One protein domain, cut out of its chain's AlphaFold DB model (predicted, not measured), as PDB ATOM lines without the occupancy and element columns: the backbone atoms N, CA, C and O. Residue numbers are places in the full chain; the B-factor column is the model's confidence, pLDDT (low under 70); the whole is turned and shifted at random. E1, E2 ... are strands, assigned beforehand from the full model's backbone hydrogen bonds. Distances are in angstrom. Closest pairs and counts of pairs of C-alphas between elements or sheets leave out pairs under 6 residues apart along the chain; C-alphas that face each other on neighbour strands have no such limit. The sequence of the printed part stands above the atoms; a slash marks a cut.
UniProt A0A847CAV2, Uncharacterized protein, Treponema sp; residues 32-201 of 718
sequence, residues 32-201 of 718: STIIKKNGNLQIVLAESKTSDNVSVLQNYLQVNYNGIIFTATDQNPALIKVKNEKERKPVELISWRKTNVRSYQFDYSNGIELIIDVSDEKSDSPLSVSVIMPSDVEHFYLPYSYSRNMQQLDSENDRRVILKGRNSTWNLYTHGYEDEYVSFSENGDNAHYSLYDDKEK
ATOM      1  N   SER A  32     -36.876  28.995 -19.756       81.25
ATOM      2  CA  SER A  32     -36.274  29.580 -20.947       81.25
ATOM      3  C   SER A  32     -35.173  28.674 -21.475       81.25
ATOM      4  O   SER A  32     -34.485  28.004 -20.714       81.25
ATOM      5  N   THR A  33     -35.015  28.631 -22.796       86.19
ATOM      6  CA  THR A  33     -34.046  27.753 -23.456       86.19
ATOM      7  C   THR A  33     -32.890  28.575 -24.007       86.19
ATOM      8  O   THR A  33     -33.100  29.535 -24.753       86.19
ATOM      9  N   ILE A  34     -31.660  28.171 -23.701       89.31
ATOM     10  CA  ILE A  34     -30.453  28.714 -24.319       89.31
ATOM     11  C   ILE A  34     -30.087  27.819 -25.496       89.31
ATOM     12  O   ILE A  34     -29.885  26.621 -25.335       89.31
ATOM     13  N   ILE A  35     -29.952  28.413 -26.682       90.56
ATOM     14  CA  ILE A  35     -29.487  27.709 -27.880       90.56
ATOM     15  C   ILE A  35     -28.205  28.375 -28.372       90.56
ATOM     16  O   ILE A  35     -28.195  29.570 -28.683       90.56
ATOM     17  N   LYS A  36     -27.122  27.603 -28.471       90.62
ATOM     18  CA  LYS A  36     -25.866  28.015 -29.106       90.62
ATOM     19  C   LYS A  36     -25.642  27.195 -30.364       90.62
ATOM     20  O   LYS A  36     -25.846  25.987 -30.362       90.62
ATOM     21  N   LYS A  37     -25.246  27.869 -31.442       87.69
ATOM     22  CA  LYS A  37     -24.956  27.241 -32.730       87.69
ATOM     23  C   LYS A  37     -23.556  27.610 -33.185       87.69
ATOM     24  O   LYS A  37     -23.168  28.772 -33.066       87.69
ATOM     25  N   ASN A  38     -22.832  26.625 -33.699       82.25
ATOM     26  CA  ASN A  38     -21.545  26.796 -34.353       82.25
ATOM     27  C   ASN A  38     -21.428  25.793 -35.511       82.25
ATOM     28  O   ASN A  38     -21.311  24.595 -35.270       82.25
ATOM     29  N   GLY A  39     -21.536  26.258 -36.757       84.12
ATOM     30  CA  GLY A  39     -21.700  25.363 -37.907       84.12
ATOM     31  C   GLY A  39     -22.893  24.413 -37.715       84.12
ATOM     32  O   GLY A  39     -24.010  24.857 -37.432       84.12
ATOM     33  N   ASN A  40     -22.637  23.108 -37.818       87.25
ATOM     34  CA  ASN A  40     -23.634  22.054 -37.585       87.25
ATOM     35  C   ASN A  40     -23.780  21.649 -36.106       87.25
ATOM     36  O   ASN A  40     -24.662  20.849 -35.793       87.25
ATOM     37  N   LEU A  41     -22.960  22.198 -35.200       91.12
ATOM     38  CA  LEU A  41     -23.090  21.983 -33.760       91.12
ATOM     39  C   LEU A  41     -24.192  22.869 -33.196       91.12
ATOM     40  O   LEU A  41     -24.153  24.096 -33.321       91.12
ATOM     41  N   GLN A  42     -25.148  22.244 -32.521       93.56
ATOM     42  CA  GLN A  42     -26.182  22.912 -31.754       93.56
ATOM     43  C   GLN A  42     -26.173  22.403 -30.314       93.56
ATOM     44  O   GLN A  42     -26.405  21.227 -30.061       93.56
ATOM     45  N   ILE A  43     -25.976  23.320 -29.375       94.75
ATOM     46  CA  ILE A  43     -26.086  23.076 -27.937       94.75
ATOM     47  C   ILE A  43     -27.381  23.714 -27.447       94.75
ATOM     48  O   ILE A  43     -27.668  24.873 -27.766       94.75
ATOM     49  N   VAL A  44     -28.153  22.958 -26.676       95.38
ATOM     50  CA  VAL A  44     -29.404  23.382 -26.052       95.38
ATOM     51  C   VAL A  44     -29.302  23.161 -24.546       95.38
ATOM     52  O   VAL A  44     -28.971  22.066 -24.100       95.38
ATOM     53  N   LEU A  45     -29.596  24.211 -23.784       94.12
ATOM     54  CA  LEU A  45     -29.660  24.216 -22.323       94.12
ATOM     55  C   LEU A  45     -30.993  24.822 -21.878       94.12
ATOM     56  O   LEU A  45     -31.614  25.568 -22.642       94.12
ATOM     57  N   ALA A  46     -31.414  24.558 -20.643       90.06
ATOM     58  CA  ALA A  46     -32.616  25.155 -20.066       90.06
ATOM     59  C   ALA A  46     -32.305  25.907 -18.765       90.06
ATOM     60  O   ALA A  46     -31.448  25.500 -17.988       90.06
ATOM     61  N   GLU A  47     -33.009  27.011 -18.533       88.81
ATOM     62  CA  GLU A  47     -32.952  27.803 -17.305       88.81
ATOM     63  C   GLU A  47     -34.366  28.065 -16.794       88.81
ATOM     64  O   GLU A  47     -35.249  28.404 -17.584       88.81
ATOM     65  N   SER A  48     -34.570  28.001 -15.478       83.06
ATOM     66  CA  SER A  48     -35.801  28.458 -14.830       83.06
ATOM     67  C   SER A  48     -35.580  29.764 -14.076       83.06
ATOM     68  O   SER A  48     -34.522  30.023 -13.502       83.06
ATOM     69  N   LYS A  49     -36.610  30.608 -14.042       77.00
ATOM     70  CA  LYS A  49     -36.645  31.788 -13.180       77.00
ATOM     71  C   LYS A  49     -37.180  31.415 -11.809       77.00
ATOM     72  O   LYS A  49     -38.323  30.981 -11.671       77.00
ATOM     73  N   THR A  50     -36.361  31.641 -10.790       67.69
ATOM     74  CA  THR A  50     -36.783  31.561  -9.388       67.69
ATOM     75  C   THR A  50     -37.711  32.726  -9.020       67.69
ATOM     76  O   THR A  50     -37.822  33.711  -9.754       67.69
ATOM     77  N   SER A  51     -38.388  32.633  -7.870       63.12
ATOM     78  CA  SER A  51     -39.299  33.668  -7.345       63.12
ATOM     79  C   SER A  51     -38.662  35.058  -7.219       63.12
ATOM     80  O   SER A  51     -39.374  36.057  -7.304       63.12
ATOM     81  N   ASP A  52     -37.331  35.118  -7.108       67.06
ATOM     82  CA  ASP A  52     -36.540  36.352  -7.022       67.06
ATOM     83  C   ASP A  52     -36.038  36.848  -8.392       67.06
ATOM     84  O   ASP A  52     -35.197  37.742  -8.477       67.06
ATOM     85  N   ASN A  53     -36.573  36.297  -9.490       67.81
ATOM     86  CA  ASN A  53     -36.235  36.641 -10.876       67.81
ATOM     87  C   ASN A  53     -34.777  36.315 -11.269       67.81
ATOM     88  O   ASN A  53     -34.278  36.830 -12.272       67.81
ATOM     89  N   VAL A  54     -34.105  35.451 -10.499       71.69
ATOM     90  CA  VAL A  54     -32.765  34.926 -10.790       71.69
ATOM     91  C   VAL A  54     -32.905  33.677 -11.665       71.69
ATOM     92  O   VAL A  54     -33.625  32.746 -11.291       71.69
ATOM     93  N   SER A  55     -32.244  33.674 -12.826       76.00
ATOM     94  CA  SER A  55     -32.143  32.496 -13.697       76.00
ATOM     95  C   SER A  55     -31.240  31.444 -13.059       76.00
ATOM     96  O   SER A  55     -30.109  31.749 -12.684       76.00
ATOM     97  N   VAL A  56     -31.732  30.213 -12.956       83.62
ATOM     98  CA  VAL A  56     -30.983  29.041 -12.490       83.62
ATOM     99  C   VAL A  56     -30.929  28.024 -13.621       83.62
ATOM    100  O   VAL A  56     -31.949  27.744 -14.254       83.62
ATOM    101  N   LEU A  57     -29.735  27.495 -13.887       89.56
ATOM    102  CA  LEU A  57     -29.520  26.458 -14.889       89.56
ATOM    103  C   LEU A  57     -30.222  25.168 -14.450       89.56
ATOM    104  O   LEU A  57     -30.076  24.732 -13.312       89.56
ATOM    105  N   GLN A  58     -31.002  24.577 -15.348       90.38
ATOM    106  CA  GLN A  58     -31.591  23.259 -15.145       90.38
ATOM    107  C   GLN A  58     -30.586  22.177 -15.545       90.38
ATOM    108  O   GLN A  58     -29.725  22.402 -16.401       90.38
ATOM    109  N   ASN A  59     -30.753  20.973 -14.997       92.81
ATOM    110  CA  ASN A  59     -30.035  19.784 -15.436       92.81
ATOM    111  C   ASN A  59     -30.577  19.310 -16.797       92.81
ATOM    112  O   ASN A  59     -31.307  18.328 -16.912       92.81
ATOM    113  N   TYR A  60     -30.278  20.089 -17.834       93.56
ATOM    114  CA  TYR A  60     -30.700  19.851 -19.202       93.56
ATOM    115  C   TYR A  60     -29.575  20.247 -20.152       93.56
ATOM    116  O   TYR A  60     -29.309  21.432 -20.363       93.56
ATOM    117  N   LEU A  61     -28.957  19.242 -20.761       96.38
ATOM    118  CA  LEU A  61     -28.013  19.378 -21.857       96.38
ATOM    119  C   LEU A  61     -28.496  18.543 -23.036       96.38
ATOM    120  O   LEU A  61     -28.761  17.348 -22.905       96.38
ATOM    121  N   GLN A  62     -28.530  19.163 -24.209       96.00
ATOM    122  CA  GLN A  62     -28.616  18.449 -25.472       96.00
ATOM    123  C   GLN A  62     -27.595  19.014 -26.457       96.00
ATOM    124  O   GLN A  62     -27.611  20.204 -26.779       96.00
ATOM    125  N   VAL A  63     -26.733  18.144 -26.966       96.00
ATOM    126  CA  VAL A  63     -25.733  18.452 -27.988       96.00
ATOM    127  C   VAL A  63     -26.114  17.702 -29.252       96.00
ATOM    128  O   VAL A  63     -26.180  16.480 -29.246       96.00
ATOM    129  N   ASN A  64     -26.387  18.425 -30.332       93.62
ATOM    130  CA  ASN A  64     -26.710  17.856 -31.634       93.62
ATOM    131  C   ASN A  64     -25.621  18.230 -32.635       93.62
ATOM    132  O   ASN A  64     -25.292  19.411 -32.782       93.62
ATOM    133  N   TYR A  65     -25.092  17.231 -33.330       92.25
ATOM    134  CA  TYR A  65     -24.116  17.429 -34.385       92.25
ATOM    135  C   TYR A  65     -24.309  16.377 -35.468       92.25
ATOM    136  O   TYR A  65     -24.226  15.192 -35.185       92.25
ATOM    137  N   ASN A  66     -24.579  16.780 -36.713       90.12
ATOM    138  CA  ASN A  66     -24.615  15.862 -37.861       90.12
ATOM    139  C   ASN A  66     -25.350  14.529 -37.595       90.12
ATOM    140  O   ASN A  66     -24.891  13.474 -38.016       90.12
ATOM    141  N   GLY A  67     -26.483  14.584 -36.886       88.88
ATOM    142  CA  GLY A  67     -27.348  13.442 -36.579       88.88
ATOM    143  C   GLY A  67     -27.015  12.635 -35.321       88.88
ATOM    144  O   GLY A  67     -27.881  11.868 -34.901       88.88
ATOM    145  N   ILE A  68     -25.852  12.833 -34.686       92.62
ATOM    146  CA  ILE A  68     -25.593  12.337 -33.325       92.62
ATOM    147  C   ILE A  68     -26.167  13.322 -32.296       92.62
ATOM    148  O   ILE A  68     -26.134  14.543 -32.497       92.62
ATOM    149  N   ILE A  69     -26.742  12.796 -31.215       94.94
ATOM    150  CA  ILE A  69     -27.360  13.572 -30.141       94.94
ATOM    151  C   ILE A  69     -26.861  13.051 -28.791       94.94
ATOM    152  O   ILE A  69     -27.237  11.957 -28.384       94.94
ATOM    153  N   PHE A  70     -26.085  13.855 -28.065       95.56
ATOM    154  CA  PHE A  70     -25.776  13.599 -26.656       95.56
ATOM    155  C   PHE A  70     -26.792  14.314 -25.777       95.56
ATOM    156  O   PHE A  70     -27.119  15.480 -26.029       95.56
ATOM    157  N   THR A  71     -27.302  13.635 -24.756       95.00
ATOM    158  CA  THR A  71     -28.324  14.189 -23.862       95.00
ATOM    159  C   THR A  71     -28.014  13.877 -22.415       95.00
ATOM    160  O   THR A  71     -27.726  12.735 -22.096       95.00
ATOM    161  N   ALA A  72     -28.166  14.861 -21.536       94.88
ATOM    162  CA  ALA A  72     -28.202  14.650 -20.096       94.88
ATOM    163  C   ALA A  72     -29.362  15.466 -19.523       94.88
ATOM    164  O   ALA A  72     -29.391  16.689 -19.656       94.88
ATOM    165  N   THR A  73     -30.353  14.785 -18.953       93.31
ATOM    166  CA  THR A  73     -31.570  15.399 -18.401       93.31
ATOM    167  C   THR A  73     -31.979  14.710 -17.105       93.31
ATOM    168  O   THR A  73     -31.531  13.602 -16.846       93.31
ATOM    169  N   ASP A  74     -32.915  15.272 -16.344       89.31
ATOM    170  CA  ASP A  74     -33.443  14.597 -15.143       89.31
ATOM    171  C   ASP A  74     -34.053  13.210 -15.417       89.31
ATOM    172  O   ASP A  74     -34.040  12.342 -14.549       89.31
ATOM    173  N   GLN A  75     -34.595  12.985 -16.619       88.12
ATOM    174  CA  GLN A  75     -35.186  11.696 -17.008       88.12
ATOM    175  C   GLN A  75     -34.156  10.712 -17.575       88.12
ATOM    176  O   GLN A  75     -34.387   9.507 -17.553       88.12
ATOM    177  N   ASN A  76     -33.043  11.225 -18.101       90.81
ATOM    178  CA  ASN A  76     -31.937  10.438 -18.638       90.81
ATOM    179  C   ASN A  76     -30.616  11.129 -18.258       90.81
ATOM    180  O   ASN A  76     -30.086  11.907 -19.064       90.81
ATOM    181  N   PRO A  77     -30.174  10.992 -16.995       94.19
ATOM    182  CA  PRO A  77     -29.051  11.756 -16.470       94.19
ATOM    183  C   PRO A  77     -27.719  11.180 -16.944       94.19
ATOM    184  O   PRO A  77     -27.602   9.989 -17.225       94.19
ATOM    185  N   ALA A  78     -26.687  12.023 -16.969       96.06
ATOM    186  CA  ALA A  78     -25.323  11.510 -17.006       96.06
ATOM    187  C   ALA A  78     -25.021  10.787 -15.684       96.06
ATOM    188  O   ALA A  78     -25.522  11.185 -14.628       96.06
ATOM    189  N   LEU A  79     -24.229   9.717 -15.736       95.88
ATOM    190  CA  LEU A  79     -23.944   8.873 -14.574       95.88
ATOM    191  C   LEU A  79     -22.444   8.799 -14.299       95.88
ATOM    192  O   LEU A  79     -21.628   8.896 -15.209       95.88
ATOM    193  N   ILE A  80     -22.083   8.536 -13.048       95.88
ATOM    194  CA  ILE A  80     -20.724   8.173 -12.643       95.88
ATOM    195  C   ILE A  80     -20.709   6.821 -11.936       95.88
ATOM    196  O   ILE A  80     -21.682   6.428 -11.287       95.88
ATOM    197  N   LYS A  81     -19.568   6.140 -12.012       93.88
ATOM    198  CA  LYS A  81     -19.204   5.019 -11.142       93.88
ATOM    199  C   LYS A  81     -17.975   5.422 -10.337       93.88
ATOM    200  O   LYS A  81     -16.936   5.725 -10.913       93.88
ATOM    201  N   VAL A  82     -18.103   5.448  -9.015       92.25
ATOM    202  CA  VAL A  82     -17.016   5.806  -8.090       92.25
ATOM    203  C   VAL A  82     -16.223   4.549  -7.724       92.25
ATOM    204  O   VAL A  82     -16.796   3.464  -7.592       92.25
ATOM    205  N   LYS A  83     -14.906   4.679  -7.538       87.50
ATOM    206  CA  LYS A  83     -14.033   3.564  -7.139       87.50
ATOM    207  C   LYS A  83     -14.549   2.919  -5.845       87.50
ATOM    208  O   LYS A  83     -14.816   3.603  -4.860       87.50
ATOM    209  N   ASN A  84     -14.632   1.589  -5.833       84.12
ATOM    210  CA  ASN A  84     -15.158   0.763  -4.730       84.12
ATOM    211  C   ASN A  84     -16.674   0.849  -4.480       84.12
ATOM    212  O   ASN A  84     -17.167   0.217  -3.542       84.12
ATOM    213  N   GLU A  85     -17.432   1.554  -5.319       87.94
ATOM    214  CA  GLU A  85     -18.891   1.507  -5.303       87.94
ATOM    215  C   GLU A  85     -19.416   0.595  -6.416       87.94
ATOM    216  O   GLU A  85     -18.891   0.552  -7.528       87.94
ATOM    217  N   LYS A  86     -20.459  -0.179  -6.108       80.69
ATOM    218  CA  LYS A  86     -21.074  -1.094  -7.083       80.69
ATOM    219  C   LYS A  86     -22.144  -0.423  -7.941       80.69
ATOM    220  O   LYS A  86     -22.448  -0.927  -9.017       80.69
ATOM    221  N   GLU A  87     -22.730   0.667  -7.458       89.44
ATOM    222  CA  GLU A  87     -23.870   1.331  -8.090       89.44
ATOM    223  C   GLU A  87     -23.443   2.604  -8.822       89.44
ATOM    224  O   GLU A  87     -22.498   3.284  -8.420       89.44
ATOM    225  N   ARG A  88     -24.166   2.929  -9.897       92.44
ATOM    226  CA  ARG A  88     -24.000   4.190 -10.626       92.44
ATOM    227  C   ARG A  88     -24.811   5.285  -9.959       92.44
ATOM    228  O   ARG A  88     -25.924   5.037  -9.495       92.44
ATOM    229  N   LYS A  89     -24.278   6.502  -9.964       93.75
ATOM    230  CA  LYS A  89     -24.934   7.682  -9.397       93.75
ATOM    231  C   LYS A  89     -25.157   8.734 -10.481       93.75
ATOM    232  O   LYS A  89     -24.244   8.952 -11.275       93.75
ATOM    233  N   PRO A  90     -26.334   9.378 -10.534       95.56
ATOM    234  CA  PRO A  90     -26.557  10.480 -11.457       95.56
ATOM    235  C   PRO A  90     -25.722  11.697 -11.064       95.56
ATOM    236  O   PRO A  90     -25.492  11.943  -9.877       95.56
ATOM    237  N   VAL A  91     -25.295  12.458 -12.067       95.75
ATOM    238  CA  VAL A  91     -24.659  13.765 -11.899       95.75
ATOM    239  C   VAL A  91     -25.472  14.850 -12.590       95.75
ATOM    240  O   VAL A  91     -26.105  14.620 -13.622       95.75
ATOM    241  N   GLU A  92     -25.453  16.041 -12.002       94.44
ATOM    242  CA  GLU A  92     -26.250  17.183 -12.449       94.44
ATOM    243  C   GLU A  92     -25.362  18.259 -13.065       94.44
ATOM    244  O   GLU A  92     -24.259  18.516 -12.582       94.44
ATOM    245  N   LEU A  93     -25.846  18.904 -14.126       95.25
ATOM    246  CA  LEU A  93     -25.167  20.043 -14.735       95.25
ATOM    247  C   LEU A  93     -25.186  21.254 -13.786       95.25
ATOM    248  O   LEU A  93     -26.253  21.760 -13.442       95.25
ATOM    249  N   ILE A  94     -24.008  21.751 -13.408       94.12
ATOM    250  CA  ILE A  94     -23.840  22.881 -12.479       94.12
ATOM    251  C   ILE A  94     -23.616  24.183 -13.241       94.12
ATOM    252  O   ILE A  94     -24.239  25.207 -12.955       94.12
ATOM    253  N   SER A  95     -22.701  24.161 -14.206       93.56
ATOM    254  CA  SER A  95     -22.333  25.340 -14.978       93.56
ATOM    255  C   SER A  95     -21.900  24.979 -16.384       93.56
ATOM    256  O   SER A  95     -21.626  23.830 -16.716       93.56
ATOM    257  N   TRP A  96     -21.844  25.993 -17.239       95.12
ATOM    258  CA  TRP A  96     -21.287  25.852 -18.569       95.12
ATOM    259  C   TRP A  96     -20.562  27.130 -18.966       95.12
ATOM    260  O   TRP A  96     -20.898  28.233 -18.522       95.12
ATOM    261  N   ARG A  97     -19.568  26.991 -19.837       93.00
ATOM    262  CA  ARG A  97     -18.850  28.118 -20.422       93.00
ATOM    263  C   ARG A  97     -18.432  27.815 -21.845       93.00
ATOM    264  O   ARG A  97     -18.117  26.687 -22.207       93.00
ATOM    265  N   LYS A  98     -18.390  28.861 -22.659       90.25
ATOM    266  CA  LYS A  98     -17.754  28.812 -23.972       90.25
ATOM    267  C   LYS A  98     -16.272  29.138 -23.784       90.25
ATOM    268  O   LYS A  98     -15.954  30.268 -23.420       90.25
ATOM    269  N   THR A  99     -15.390  28.163 -23.975       82.69
ATOM    270  CA  THR A  99     -13.940  28.304 -23.737       82.69
ATOM    271  C   THR A  99     -13.246  28.999 -24.907       82.69
ATOM    272  O   THR A  99     -12.388  29.854 -24.702       82.69
ATOM    273  N   ASN A 100     -13.658  28.708 -26.142       78.94
ATOM    274  CA  ASN A 100     -13.225  29.418 -27.347       78.94
ATOM    275  C   ASN A 100     -14.357  29.436 -28.396       78.94
ATOM    276  O   ASN A 100     -15.491  29.081 -28.094       78.94
ATOM    277  N   VAL A 101     -14.102  29.887 -29.633       77.19
ATOM    278  CA  VAL A 101     -15.147  29.976 -30.679       77.19
ATOM    279  C   VAL A 101     -15.821  28.620 -30.958       77.19
ATOM    280  O   VAL A 101     -17.017  28.608 -31.267       77.19
ATOM    281  N   ARG A 102     -15.091  27.516 -30.771       79.19
ATOM    282  CA  ARG A 102     -15.421  26.150 -31.191       79.19
ATOM    283  C   ARG A 102     -15.586  25.136 -30.057       79.19
ATOM    284  O   ARG A 102     -16.191  24.097 -30.291       79.19
ATOM    285  N   SER A 103     -15.154  25.489 -28.852       87.81
ATOM    286  CA  SER A 103     -15.169  24.626 -27.676       87.81
ATOM    287  C   SER A 103     -16.149  25.122 -26.609       87.81
ATOM    288  O   SER A 103     -16.255  26.325 -26.326       87.81
ATOM    289  N   TYR A 104     -16.867  24.178 -26.008       93.56
ATOM    290  CA  TYR A 104     -17.816  24.389 -24.923       93.56
ATOM    291  C   TYR A 104     -17.499  23.424 -23.793       93.56
ATOM    292  O   TYR A 104     -17.312  22.236 -24.028       93.56
ATOM    293  N   GLN A 105     -17.474  23.940 -22.572       95.50
ATOM    294  CA  GLN A 105     -17.264  23.150 -21.372       95.50
ATOM    295  C   GLN A 105     -18.519  23.169 -20.501       95.50
ATOM    296  O   GLN A 105     -19.147  24.220 -20.334       95.50
ATOM    297  N   PHE A 106     -18.848  22.012 -19.939       96.69
ATOM    298  CA  PHE A 106     -19.976  21.762 -19.056       96.69
ATOM    299  C   PHE A 106     -19.453  21.114 -17.779       96.69
ATOM    300  O   PHE A 106     -18.859  20.039 -17.823       96.69
ATOM    301  N   ASP A 107     -19.659  21.781 -16.654       96.19
ATOM    302  CA  ASP A 107     -19.205  21.307 -15.355       96.19
ATOM    303  C   ASP A 107     -20.381  20.603 -14.669       96.19
ATOM    304  O   ASP A 107     -21.446  21.196 -14.465       96.19
ATOM    305  N   TYR A 108     -20.192  19.332 -14.335       96.44
ATOM    306  CA  TYR A 108     -21.167  18.496 -13.644       96.44
ATOM    307  C   TYR A 108     -20.813  18.359 -12.160       96.44
ATOM    308  O   TYR A 108     -19.688  18.627 -11.720       96.44
ATOM    309  N   SER A 109     -21.782  17.912 -11.361       93.69
ATOM    310  CA  SER A 109     -21.532  17.514  -9.977       93.69
ATOM    311  C   SER A 109     -20.435  16.453  -9.889       93.69
ATOM    312  O   SER A 109     -20.112  15.773 -10.861       93.69
ATOM    313  N   ASN A 110     -19.830  16.334  -8.704       92.19
ATOM    314  CA  ASN A 110     -18.690  15.443  -8.458       92.19
ATOM    315  C   ASN A 110     -17.416  15.813  -9.240       92.19
ATOM    316  O   ASN A 110     -16.521  14.987  -9.335       92.19
ATOM    317  N   GLY A 111     -17.303  17.051  -9.738       91.81
ATOM    318  CA  GLY A 111     -16.063  17.576 -10.322       91.81
ATOM    319  C   GLY A 111     -15.757  17.064 -11.728       91.81
ATOM    320  O   GLY A 111     -14.601  17.087 -12.134       91.81
ATOM    321  N   ILE A 112     -16.772  16.586 -12.448       96.25
ATOM    322  CA  ILE A 112     -16.641  16.126 -13.831       96.25
ATOM    323  C   ILE A 112     -16.704  17.328 -14.774       96.25
ATOM    324  O   ILE A 112     -17.650  18.116 -14.711       96.25
ATOM    325  N   GLU A 113     -15.748  17.437 -15.693       96.38
ATOM    326  CA  GLU A 113     -15.765  18.457 -16.744       96.38
ATOM    327  C   GLU A 113     -15.937  17.798 -18.114       96.38
ATOM    328  O   GLU A 113     -15.063  17.073 -18.575       96.38
ATOM    329  N   LEU A 114     -17.059  18.065 -18.782       96.19
ATOM    330  CA  LEU A 114     -17.337  17.612 -20.145       96.19
ATOM    331  C   LEU A 114     -16.973  18.719 -21.137       96.19
ATOM    332  O   LEU A 114     -17.482  19.838 -21.046       96.19
ATOM    333  N   ILE A 115     -16.141  18.401 -22.119       95.00
ATOM    334  CA  ILE A 115     -15.670  19.318 -23.152       95.00
ATOM    335  C   ILE A 115     -16.181  18.833 -24.507       95.00
ATOM    336  O   ILE A 115     -15.965  17.691 -24.894       95.00
ATOM    337  N   ILE A 116     -16.855  19.721 -25.233       92.94
ATOM    338  CA  ILE A 116     -17.333  19.498 -26.596       92.94
ATOM    339  C   ILE A 116     -16.587  20.454 -27.518       92.94
ATOM    340  O   ILE A 116     -16.715  21.673 -27.367       92.94
ATOM    341  N   ASP A 117     -15.845  19.919 -28.481       88.19
ATOM    342  CA  ASP A 117     -15.045  20.695 -29.428       88.19
ATOM    343  C   ASP A 117     -15.310  20.283 -30.879       88.19
ATOM    344  O   ASP A 117     -15.567  19.118 -31.176       88.19
ATOM    345  N   VAL A 118     -15.252  21.254 -31.794       83.94
ATOM    346  CA  VAL A 118     -15.305  21.002 -33.238       83.94
ATOM    347  C   VAL A 118     -14.073  21.615 -33.883       83.94
ATOM    348  O   VAL A 118     -13.803  22.806 -33.723       83.94
ATOM    349  N   SER A 119     -13.363  20.821 -34.675       72.75
ATOM    350  CA  SER A 119     -12.101  21.232 -35.308       72.75
ATOM    351  C   SER A 119     -12.222  22.485 -36.202       72.75
ATOM    352  O   SER A 119     -11.354  23.365 -36.166       72.75
ATOM    353  N   ASP A 120     -13.314  22.620 -36.964       73.94
ATOM    354  CA  ASP A 120     -13.611  23.768 -37.833       73.94
ATOM    355  C   ASP A 120     -15.135  24.021 -37.940       73.94
ATOM    356  O   ASP A 120     -15.957  23.263 -37.430       73.94
ATOM    357  N   GLU A 121     -15.545  25.118 -38.578       73.44
ATOM    358  CA  GLU A 121     -16.963  25.466 -38.781       73.44
ATOM    359  C   GLU A 121     -17.606  24.725 -39.969       73.44
ATOM    360  O   GLU A 121     -18.794  24.916 -40.259       73.44
ATOM    361  N   LYS A 122     -16.843  23.885 -40.678       76.94
ATOM    362  CA  LYS A 122     -17.329  23.145 -41.846       76.94
ATOM    363  C   LYS A 122     -18.262  22.010 -41.430       76.94
ATOM    364  O   LYS A 122     -18.196  21.458 -40.335       76.94
ATOM    365  N   SER A 123     -19.150  21.638 -42.345       73.94
ATOM    366  CA  SER A 123     -20.167  20.613 -42.096       73.94
ATOM    367  C   SER A 123     -19.612  19.195 -41.936       73.94
ATOM    368  O   SER A 123     -20.330  18.338 -41.437       73.94
ATOM    369  N   ASP A 124     -18.389  18.946 -42.393       77.12
ATOM    370  CA  ASP A 124     -17.665  17.667 -42.369       77.12
ATOM    371  C   ASP A 124     -16.621  17.579 -41.238       77.12
ATOM    372  O   ASP A 124     -15.914  16.583 -41.125       77.12
ATOM    373  N   SER A 125     -16.514  18.615 -40.404       79.00
ATOM    374  CA  SER A 125     -15.488  18.693 -39.364       79.00
ATOM    375  C   SER A 125     -15.683  17.630 -38.272       79.00
ATOM    376  O   SER A 125     -16.807  17.371 -37.853       79.00
ATOM    377  N   PRO A 126     -14.611  17.009 -37.763       81.50
ATOM    378  CA  PRO A 126     -14.723  16.143 -36.596       81.50
ATOM    379  C   PRO A 126     -15.235  16.885 -35.353       81.50
ATOM    380  O   PRO A 126     -14.797  18.008 -35.075       81.50
ATOM    381  N   LEU A 127     -16.122  16.223 -34.607       88.00
ATOM    382  CA  LEU A 127     -16.542  16.565 -33.248       88.00
ATOM    383  C   LEU A 127     -15.752  15.702 -32.258       88.00
ATOM    384  O   LEU A 127     -15.720  14.479 -32.401       88.00
ATOM    385  N   SER A 128     -15.168  16.327 -31.241       88.06
ATOM    386  CA  SER A 128     -14.548  15.646 -30.106       88.06
ATOM    387  C   SER A 128     -15.358  15.899 -28.835       88.06
ATOM    388  O   SER A 128     -15.849  17.008 -28.598       88.06
ATOM    389  N   VAL A 129     -15.524  14.848 -28.041       92.19
ATOM    390  CA  VAL A 129     -16.163  14.856 -26.727       92.19
ATOM    391  C   VAL A 129     -15.145  14.316 -25.739       92.19
ATOM    392  O   VAL A 129     -14.778  13.151 -25.830       92.19
ATOM    393  N   SER A 130     -14.676  15.141 -24.812       91.50
ATOM    394  CA  SER A 130     -13.653  14.759 -23.832       91.50
ATOM    395  C   SER A 130     -14.149  14.997 -22.414       91.50
ATOM    396  O   SER A 130     -14.955  15.900 -22.186       91.50
ATOM    397  N   VAL A 131     -13.673  14.206 -21.459       93.19
ATOM    398  CA  VAL A 131     -14.113  14.277 -20.064       93.19
ATOM    399  C   VAL A 131     -12.913  14.311 -19.132       93.19
ATOM    400  O   VAL A 131     -12.106  13.394 -19.117       93.19
ATOM    401  N   ILE A 132     -12.831  15.339 -18.291       92.38
ATOM    402  CA  ILE A 132     -11.872  15.383 -17.187       92.38
ATOM    403  C   ILE A 132     -12.571  14.833 -15.946       92.38
ATOM    404  O   ILE A 132     -13.609  15.351 -15.524       92.38
ATOM    405  N   MET A 133     -12.004  13.770 -15.373       92.81
ATOM    406  CA  MET A 133     -12.545  13.076 -14.204       92.81
ATOM    407  C   MET A 133     -11.635  13.263 -12.982       92.81
ATOM    408  O   MET A 133     -10.411  13.180 -13.113       92.81
ATOM    409  N   PRO A 134     -12.193  13.481 -11.779       92.56
ATOM    410  CA  PRO A 134     -11.417  13.440 -10.551       92.56
ATOM    411  C   PRO A 134     -11.014  12.003 -10.187       92.56
ATOM    412  O   PRO A 134     -11.635  11.026 -10.599       92.56
ATOM    413  N   SER A 135      -9.948  11.872  -9.394       87.81
ATOM    414  CA  SER A 135      -9.241  10.602  -9.154       87.81
ATOM    415  C   SER A 135     -10.064   9.490  -8.485       87.81
ATOM    416  O   SER A 135      -9.657   8.325  -8.506       87.81
ATOM    417  N   ASP A 136     -11.172   9.840  -7.835       90.88
ATOM    418  CA  ASP A 136     -12.100   8.930  -7.161       90.88
ATOM    419  C   ASP A 136     -13.176   8.354  -8.095       90.88
ATOM    420  O   ASP A 136     -13.787   7.335  -7.763       90.88
ATOM    421  N   VAL A 137     -13.375   8.943  -9.276       93.44
ATOM    422  CA  VAL A 137     -14.312   8.455 -10.293       93.44
ATOM    423  C   VAL A 137     -13.616   7.426 -11.187       93.44
ATOM    424  O   VAL A 137     -12.512   7.640 -11.675       93.44
ATOM    425  N   GLU A 138     -14.249   6.267 -11.364       91.69
ATOM    426  CA  GLU A 138     -13.772   5.178 -12.223       91.69
ATOM    427  C   GLU A 138     -14.287   5.343 -13.658       91.69
ATOM    428  O   GLU A 138     -13.528   5.158 -14.604       91.69
ATOM    429  N   HIS A 139     -15.575   5.680 -13.809       93.31
ATOM    430  CA  HIS A 139     -16.215   5.881 -15.111       93.31
ATOM    431  C   HIS A 139     -17.212   7.042 -15.088       93.31
ATOM    432  O   HIS A 139     -17.914   7.242 -14.091       93.31
ATOM    433  N   PHE A 140     -17.340   7.729 -16.221       94.94
ATOM    434  CA  PHE A 140     -18.428   8.655 -16.533       94.94
ATOM    435  C   PHE A 140     -19.225   8.130 -17.732       94.94
ATOM    436  O   PHE A 140     -18.649   7.645 -18.700       94.94
ATOM    437  N   TYR A 141     -20.550   8.220 -17.675       94.81
ATOM    438  CA  TYR A 141     -21.460   7.713 -18.696       94.81
ATOM    439  C   TYR A 141     -22.333   8.849 -19.219       94.81
ATOM    440  O   TYR A 141     -23.103   9.449 -18.463       94.81
ATOM    441  N   LEU A 142     -22.251   9.107 -20.522       96.06
ATOM    442  CA  LEU A 142     -23.018  10.142 -21.204       96.06
ATOM    443  C   LEU A 142     -24.062   9.499 -22.128       96.06
ATOM    444  O   LEU A 142     -23.673   8.817 -23.080       96.06
ATOM    445  N   PRO A 143     -25.369   9.720 -21.898       95.75
ATOM    446  CA  PRO A 143     -26.387   9.192 -22.788       95.75
ATOM    447  C   PRO A 143     -26.264   9.758 -24.204       95.75
ATOM    448  O   PRO A 143     -26.040  10.960 -24.403       95.75
ATOM    449  N   TYR A 144     -26.473   8.897 -25.195       93.06
ATOM    450  CA  TYR A 144     -26.466   9.278 -26.598       93.06
ATOM    451  C   TYR A 144     -27.599   8.614 -27.378       93.06
ATOM    452  O   TYR A 144     -28.130   7.567 -27.030       93.06
ATOM    453  N   SER A 145     -27.990   9.263 -28.464       92.00
ATOM    454  CA  SER A 145     -28.954   8.756 -29.430       92.00
ATOM    455  C   SER A 145     -28.646   9.340 -30.803       92.00
ATOM    456  O   SER A 145     -27.800  10.222 -30.954       92.00
ATOM    457  N   TYR A 146     -29.346   8.869 -31.825       90.25
ATOM    458  CA  TYR A 146     -29.212   9.380 -33.182       90.25
ATOM    459  C   TYR A 146     -30.571   9.784 -33.746       90.25
ATOM    460  O   TYR A 146     -31.631   9.268 -33.379       90.25
ATOM    461  N   SER A 147     -30.556  10.772 -34.634       87.75
ATOM    462  CA  SER A 147     -31.766  11.289 -35.257       87.75
ATOM    463  C   SER A 147     -32.425  10.237 -36.158       87.75
ATOM    464  O   SER A 147     -31.768   9.390 -36.749       87.75
ATOM    465  N   ARG A 148     -33.753  10.313 -36.330       83.31
ATOM    466  CA  ARG A 148     -34.545   9.310 -37.084       83.31
ATOM    467  C   ARG A 148     -34.135   9.106 -38.550       83.31
ATOM    468  O   ARG A 148     -34.582   8.161 -39.186       83.31
ATOM    469  N   ASN A 149     -33.378  10.040 -39.114       79.69
ATOM    470  CA  ASN A 149     -32.841   9.992 -40.472       79.69
ATOM    471  C   ASN A 149     -31.444   9.353 -40.553       79.69
ATOM    472  O   ASN A 149     -30.878   9.330 -41.646       79.69
ATOM    473  N   MET A 150     -30.900   8.885 -39.429       84.38
ATOM    474  CA  MET A 150     -29.687   8.080 -39.367       84.38
ATOM    475  C   MET A 150     -30.047   6.605 -39.273       84.38
ATOM    476  O   MET A 150     -30.921   6.212 -38.500       84.38
ATOM    477  N   GLN A 151     -29.360   5.794 -40.068       82.50
ATOM    478  CA  GLN A 151     -29.409   4.342 -39.998       82.50
ATOM    479  C   GLN A 151     -28.059   3.833 -39.500       82.50
ATOM    480  O   GLN A 151     -27.032   4.128 -40.106       82.50
ATOM    481  N   GLN A 152     -28.059   3.049 -38.427       82.31
ATOM    482  CA  GLN A 152     -26.867   2.323 -37.996       82.31
ATOM    483  C   GLN A 152     -26.581   1.180 -38.985       82.31
ATOM    484  O   GLN A 152     -27.502   0.445 -39.347       82.31
ATOM    485  N   LEU A 153     -25.339   1.068 -39.462       70.00
ATOM    486  CA  LEU A 153     -24.936   0.150 -40.543       70.00
ATOM    487  C   LEU A 153     -24.235  -1.143 -40.080       70.00
ATOM    488  O   LEU A 153     -23.584  -1.773 -40.896       70.00
ATOM    489  N   ASP A 154     -24.455  -1.570 -38.838       57.84
ATOM    490  CA  ASP A 154     -23.605  -2.454 -38.015       57.84
ATOM    491  C   ASP A 154     -22.566  -1.679 -37.194       57.84
ATOM    492  O   ASP A 154     -22.009  -0.662 -37.611       57.84
ATOM    493  N   SER A 155     -22.386  -2.134 -35.954       54.19
ATOM    494  CA  SER A 155     -21.286  -1.718 -35.089       54.19
ATOM    495  C   SER A 155     -20.155  -2.705 -35.352       54.19
ATOM    496  O   SER A 155     -20.299  -3.882 -35.032       54.19
ATOM    497  N   GLU A 156     -19.052  -2.252 -35.940       46.47
ATOM    498  CA  GLU A 156     -17.870  -3.101 -36.162       46.47
ATOM    499  C   GLU A 156     -17.126  -3.428 -34.852       46.47
ATOM    500  O   GLU A 156     -16.053  -4.004 -34.901       46.47
ATOM    501  N   ASN A 157     -17.646  -3.027 -33.679       50.19
ATOM    502  CA  ASN A 157     -17.143  -3.358 -32.342       50.19
ATOM    503  C   ASN A 157     -17.931  -2.629 -31.243       50.19
ATOM    504  O   ASN A 157     -18.486  -1.563 -31.510       50.19
ATOM    505  N   ASP A 158     -17.793  -3.053 -29.977       60.75
ATOM    506  CA  ASP A 158     -18.269  -2.346 -28.758       60.75
ATOM    507  C   ASP A 158     -17.620  -0.952 -28.526       60.75
ATOM    508  O   ASP A 158     -17.753  -0.347 -27.460       60.75
ATOM    509  N   ARG A 159     -16.900  -0.422 -29.523       64.06
ATOM    510  CA  ARG A 159     -16.175   0.863 -29.516       64.06
ATOM    511  C   ARG A 159     -16.413   1.724 -30.754       64.06
ATOM    512  O   ARG A 159     -16.020   2.892 -30.778       64.06
ATOM    513  N   ARG A 160     -17.108   1.197 -31.773       75.50
ATOM    514  CA  ARG A 160     -17.406   1.922 -33.013       75.50
ATOM    515  C   ARG A 160     -18.876   1.829 -33.428       75.50
ATOM    516  O   ARG A 160     -19.410   0.738 -33.586       75.50
ATOM    517  N   VAL A 161     -19.508   2.969 -33.717       81.06
ATOM    518  CA  VAL A 161     -20.857   3.032 -34.308       81.06
ATOM    519  C   VAL A 161     -20.804   3.777 -35.640       81.06
ATOM    520  O   VAL A 161     -20.454   4.956 -35.692       81.06
ATOM    521  N   ILE A 162     -21.195   3.102 -36.724       84.69
ATOM    522  CA  ILE A 162     -21.277   3.694 -38.065       84.69
ATOM    523  C   ILE A 162     -22.716   4.147 -38.331       84.69
ATOM    524  O   ILE A 162     -23.649   3.340 -38.364       84.69
ATOM    525  N   LEU A 163     -22.900   5.451 -38.550       85.06
ATOM    526  CA  LEU A 163     -24.191   6.084 -38.819       85.06
ATOM    527  C   LEU A 163     -24.275   6.555 -40.273       85.06
ATOM    528  O   LEU A 163     -23.585   7.484 -40.692       85.06
ATOM    529  N   LYS A 164     -25.172   5.958 -41.056       83.62
ATOM    530  CA  LYS A 164     -25.486   6.398 -42.417       83.62
ATOM    531  C   LYS A 164     -26.602   7.426 -42.413       83.62
ATOM    532  O   LYS A 164     -27.751   7.115 -42.100       83.62
ATOM    533  N   GLY A 165     -26.264   8.635 -42.841       82.19
ATOM    534  CA  GLY A 165     -27.216   9.686 -43.159       82.19
ATOM    535  C   GLY A 165     -27.587   9.713 -44.639       82.19
ATOM    536  O   GLY A 165     -27.183   8.881 -45.448       82.19
ATOM    537  N   ARG A 166     -28.362  10.732 -45.021       77.12
ATOM    538  CA  ARG A 166     -28.853  10.897 -46.399       77.12
ATOM    539  C   ARG A 166     -27.742  11.168 -47.421       77.12
ATOM    540  O   ARG A 166     -27.849  10.708 -48.552       77.12
ATOM    541  N   ASN A 167     -26.727  11.941 -47.027       72.75
ATOM    542  CA  ASN A 167     -25.677  12.446 -47.923       72.75
ATOM    543  C   ASN A 167     -24.258  12.061 -47.476       72.75
ATOM    544  O   ASN A 167     -23.314  12.265 -48.230       72.75
ATOM    545  N   SER A 168     -24.106  11.563 -46.253       80.06
ATOM    546  CA  SER A 168     -22.821  11.242 -45.643       80.06
ATOM    547  C   SER A 168     -22.988  10.095 -44.662       80.06
ATOM    548  O   SER A 168     -24.048   9.941 -44.049       80.06
ATOM    549  N   THR A 169     -21.937   9.299 -44.527       83.50
ATOM    550  CA  THR A 169     -21.795   8.313 -43.460       83.50
ATOM    551  C   THR A 169     -20.858   8.911 -42.419       83.50
ATOM    552  O   THR A 169     -19.991   9.713 -42.761       83.50
ATOM    553  N   TRP A 170     -21.050   8.561 -41.157       84.50
ATOM    554  CA  TRP A 170     -20.291   9.076 -40.028       84.50
ATOM    555  C   TRP A 170     -19.854   7.937 -39.120       84.50
ATOM    556  O   TRP A 170     -20.525   6.910 -39.034       84.50
ATOM    557  N   ASN A 171     -18.736   8.139 -38.443       84.44
ATOM    558  CA  ASN A 171     -18.147   7.203 -37.508       84.44
ATOM    559  C   ASN A 171     -18.126   7.827 -36.112       84.44
ATOM    560  O   ASN A 171     -17.518   8.882 -35.952       84.44
ATOM    561  N   LEU A 172     -18.754   7.180 -35.126       87.00
ATOM    562  CA  LEU A 172     -18.573   7.470 -33.704       87.00
ATOM    563  C   LEU A 172     -17.604   6.447 -33.103       87.00
ATOM    564  O   LEU A 172     -17.901   5.252 -33.075       87.00
ATOM    565  N   TYR A 173     -16.473   6.921 -32.598       82.56
ATOM    566  CA  TYR A 173     -15.476   6.130 -31.886       82.56
ATOM    567  C   TYR A 173     -15.432   6.534 -30.412       82.56
ATOM    568  O   TYR A 173     -15.437   7.723 -30.098       82.56
ATOM    569  N   THR A 174     -15.381   5.554 -29.515       81.31
ATOM    570  CA  THR A 174     -15.220   5.739 -28.065       81.31
ATOM    571  C   THR A 174     -14.541   4.514 -27.453       81.31
ATOM    572  O   THR A 174     -14.550   3.432 -28.034       81.31
ATOM    573  N   HIS A 175     -13.994   4.651 -26.250       70.56
ATOM    574  CA  HIS A 175     -13.344   3.554 -25.534       70.56
ATOM    575  C   HIS A 175     -14.324   2.530 -24.936       70.56
ATOM    576  O   HIS A 175     -13.918   1.397 -24.651       70.56
ATOM    577  N   GLY A 176     -15.605   2.880 -24.804       75.88
ATOM    578  CA  GLY A 176     -16.659   1.931 -24.457       75.88
ATOM    579  C   GLY A 176     -18.075   2.435 -24.734       75.88
ATOM    580  O   GLY A 176     -18.380   3.626 -24.600       75.88
ATOM    581  N   TYR A 177     -18.947   1.498 -25.106       80.94
ATOM    582  CA  TYR A 177     -20.396   1.670 -25.096       80.94
ATOM    583  C   TYR A 177     -21.020   0.774 -24.038       80.94
ATOM    584  O   TYR A 177     -20.626  -0.377 -23.865       80.94
ATOM    585  N   GLU A 178     -22.039   1.291 -23.363       79.50
ATOM    586  CA  GLU A 178     -22.894   0.483 -22.504       79.50
ATOM    587  C   GLU A 178     -24.345   0.914 -22.686       79.50
ATOM    588  O   GLU A 178     -24.720   2.028 -22.320       79.50
ATOM    589  N   ASP A 179     -25.164   0.030 -23.253       78.06
ATOM    590  CA  ASP A 179     -26.563   0.301 -23.588       78.06
ATOM    591  C   ASP A 179     -26.722   1.606 -24.404       78.06
ATOM    592  O   ASP A 179     -26.227   1.717 -25.525       78.06
ATOM    593  N   GLU A 180     -27.400   2.612 -23.843       86.75
ATOM    594  CA  GLU A 180     -27.647   3.928 -24.453       86.75
ATOM    595  C   GLU A 180     -26.599   4.987 -24.049       86.75
ATOM    596  O   GLU A 180     -26.832   6.190 -24.194       86.75
ATOM    597  N   TYR A 181     -25.443   4.564 -23.523       91.56
ATOM    598  CA  TYR A 181     -24.395   5.445 -23.008       91.56
ATOM    599  C   TYR A 181     -23.067   5.272 -23.743       91.56
ATOM    600  O   TYR A 181     -22.627   4.165 -24.054       91.56
ATOM    601  N   VAL A 182     -22.388   6.398 -23.937       91.19
ATOM    602  CA  VAL A 182     -20.946   6.446 -24.179       91.19
ATOM    603  C   VAL A 182     -20.253   6.450 -22.821       91.19
ATOM    604  O   VAL A 182     -20.583   7.288 -21.977       91.19
ATOM    605  N   SER A 183     -19.328   5.518 -22.591       91.38
ATOM    606  CA  SER A 183     -18.565   5.432 -21.345       91.38
ATOM    607  C   SER A 183     -17.153   5.995 -21.510       91.38
ATOM    608  O   SER A 183     -16.485   5.784 -22.521       91.38
ATOM    609  N   PHE A 184     -16.713   6.720 -20.488       90.12
ATOM    610  CA  PHE A 184     -15.398   7.338 -20.379       90.12
ATOM    611  C   PHE A 184     -14.706   6.804 -19.123       90.12
ATOM    612  O   PHE A 184     -15.360   6.605 -18.098       90.12
ATOM    613  N   SER A 185     -13.395   6.577 -19.194       89.56
ATOM    614  CA  SER A 185     -12.560   6.098 -18.081       89.56
ATOM    615  C   SER A 185     -11.173   6.748 -18.119       89.56
ATOM    616  O   SER A 185     -10.851   7.460 -19.065       89.56
ATOM    617  N   GLU A 186     -10.331   6.489 -17.117       79.75
ATOM    618  CA  GLU A 186      -8.947   6.996 -17.077       79.75
ATOM    619  C   GLU A 186      -8.112   6.558 -18.301       79.75
ATOM    620  O   GLU A 186      -7.258   7.305 -18.762       79.75
ATOM    621  N   ASN A 187      -8.417   5.391 -18.883       72.44
ATOM    622  CA  ASN A 187      -7.758   4.867 -20.089       72.44
ATOM    623  C   ASN A 187      -8.485   5.247 -21.395       72.44
ATOM    624  O   ASN A 187      -8.180   4.691 -22.446       72.44
ATOM    625  N   GLY A 188      -9.503   6.105 -21.325       78.62
ATOM    626  CA  GLY A 188     -10.400   6.383 -22.438       78.62
ATOM    627  C   GLY A 188     -11.320   7.554 -22.140       78.62
ATOM    628  O   GLY A 188     -12.510   7.366 -21.896       78.62
ATOM    629  N   ASP A 189     -10.751   8.752 -22.115       84.94
ATOM    630  CA  ASP A 189     -11.396   9.995 -21.689       84.94
ATOM    631  C   ASP A 189     -12.024  10.788 -22.846       84.94
ATOM    632  O   ASP A 189     -12.553  11.882 -22.639       84.94
ATOM    633  N   ASN A 190     -12.000  10.239 -24.064       86.19
ATOM    634  CA  ASN A 190     -12.480  10.908 -25.262       86.19
ATOM    635  C   ASN A 190     -13.327  10.013 -26.184       86.19
ATOM    636  O   ASN A 190     -13.195   8.786 -26.220       86.19
ATOM    637  N   ALA A 191     -14.196  10.673 -26.949       86.56
ATOM    638  CA  ALA A 191     -14.985  10.120 -28.034       86.56
ATOM    639  C   ALA A 191     -14.936  11.063 -29.247       86.56
ATOM    640  O   ALA A 191     -14.933  12.288 -29.107       86.56
ATOM    641  N   HIS A 192     -14.912  10.488 -30.446       85.12
ATOM    642  CA  HIS A 192     -14.720  11.209 -31.702       85.12
ATOM    643  C   HIS A 192     -15.827  10.871 -32.697       85.12
ATOM    644  O   HIS A 192     -16.127   9.702 -32.922       85.12
ATOM    645  N   TYR A 193     -16.415  11.892 -33.318       88.81
ATOM    646  CA  TYR A 193     -17.421  11.739 -34.365       88.81
ATOM    647  C   TYR A 193     -16.995  12.459 -35.643       88.81
ATOM    648  O   TYR A 193     -16.940  13.689 -35.686       88.81
ATOM    649  N   SER A 194     -16.691  11.698 -36.691       85.12
ATOM    650  CA  SER A 194     -16.117  12.207 -37.943       85.12
ATOM    651  C   SER A 194     -16.774  11.591 -39.177       85.12
ATOM    652  O   SER A 194     -17.516  10.609 -39.087       85.12
ATOM    653  N   LEU A 195     -16.546  12.204 -40.341       79.94
ATOM    654  CA  LEU A 195     -17.035  11.686 -41.614       79.94
ATOM    655  C   LEU A 195     -16.447  10.285 -41.851       79.94
ATOM    656  O   LEU A 195     -15.240  10.089 -41.761       79.94
ATOM    657  N   TYR A 196     -17.304   9.315 -42.151       73.25
ATOM    658  CA  TYR A 196     -16.897   7.982 -42.574       73.25
ATOM    659  C   TYR A 196     -16.752   7.991 -44.092       73.25
ATOM    660  O   TYR A 196     -17.753   8.079 -44.816       73.25
ATOM    661  N   ASP A 197     -15.516   7.903 -44.568       62.38
ATOM    662  CA  ASP A 197     -15.235   7.638 -45.970       62.38
ATOM    663  C   ASP A 197     -14.899   6.154 -46.160       62.38
ATOM    664  O   ASP A 197     -13.835   5.677 -45.776       62.38
ATOM    665  N   ASP A 198     -15.803   5.434 -46.823       53.56
ATOM    666  CA  ASP A 198     -15.614   4.040 -47.257       53.56
ATOM    667  C   ASP A 198     -14.440   3.891 -48.260       53.56
ATOM    668  O   ASP A 198     -14.017   2.787 -48.611       53.56
ATOM    669  N   LYS A 199     -13.908   5.023 -48.754       46.12
ATOM    670  CA  LYS A 199     -12.737   5.130 -49.630       46.12
ATOM    671  C   LYS A 199     -11.457   5.564 -48.912       46.12
ATOM    672  O   LYS A 199     -10.397   5.405 -49.517       46.12
ATOM    673  N   GLU A 200     -11.500   6.017 -47.656       51.53
ATOM    674  CA  GLU A 200     -10.299   6.231 -46.824       51.53
ATOM    675  C   GLU A 200      -9.819   4.904 -46.228       51.53
ATOM    676  O   GLU A 200      -9.563   4.763 -45.032       51.53
ATOM    677  N   LYS A 201      -9.668   3.890 -47.086       64.88
ATOM    678  CA  LYS A 201      -8.876   2.725 -46.711       64.88
ATOM    679  C   LYS A 201      -7.489   3.223 -46.341       64.88
ATOM    680  O   LYS A 201      -6.908   4.038 -47.063       64.88
TER     681      LYS A 201
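This is residues 32 to 201 of the 718 residues of an uncharacterized protein of Treponema sp (UniProt A0A847CAV2). Two strongly twisted sheets lie face to face as a sandwich, their strands crossed at 37 degrees: a branched sheet of nine strands, E1 to E6, E11, E14 and E15, and a sheet of seven, E7 to E10, E12, E13 and E16. The chain changes sheet five times, first where E6 runs on into E7. The printed part has 170 residues, no named helix and sixteen named strands, E1 to E16 in chain order; its class is all strand. The seven-strand sheet has the order E7 - E8 - E9 - E10 - E16 - E13 - E12, all antiparallel, and the neighbours in the branched sheet are antiparallel too. The whole is compact, with a radius of gyration of the C-alphas of 16.3 A and spans of 56 by 39 by 28 A.

E1, residues 32 to 38, E2, 41 to 49, E3, 55 to 65, and E4, 68 to 73, form a meander of hairpins, each strand the antiparallel neighbour of the one before; N 34 and O 45 are 2.8 A apart, N 44 and O 62 2.8 A, N 63 and O 70 2.9 A. E3 bends by 70 degrees at residue 59. E5, 78 to 82, and E6, 88 to 91, are a hairpin, with N 80 and O 89 2.8 A apart. E7, 93 to 98, E8, 103 to 108, E9, 112 to 118, and E10, 127 to 132, form a second meander of hairpins; N 97 and O 105, N 106 and O 114, and N 115 and O 130 are each 2.8 A apart. The closest C-alphas of E3 and E7, those of Asn 59 and Leu 93, are 4.9 A apart. E11, 137 to 146, has E4 and E5 on one side and E15, 181 to 185, on the other side; N 69 and O 145 are 2.8 A apart, N 81 and O 139 2.9 A, N 142 and O 182 2.9 A. E12, 160 to 164, and E13, 169 to 174, are a hairpin, with N 163 and O 170 2.8 A apart. E14, 176 to 178, forms a hairpin with E15, N 183 and O 176 being 2.9 A apart. E16, 190 to 196, has E10 and E13 as neighbours: N 129 and O 191, and N 173 and O 192, are each 2.8 A apart.

E1 begins at C-alpha 32, (-36.274, 29.580, -20.947). E11 measures 27.3 A from first to last C-alpha, E3 26.8 A and E2 26.5 A. E16 ends at C-alpha 196, (-16.897, 7.982, -42.574).

The C-alphas farthest apart, those of Asp 52 and Lys 201, are 58.9 A apart. The printed part has no cut. The link from E11 to E12, residues 147 to 159, is long. Mean pLDDT of the printed part is 85.1; residues 50 to 53, 154 to 159 and 197 to 201 are under 70.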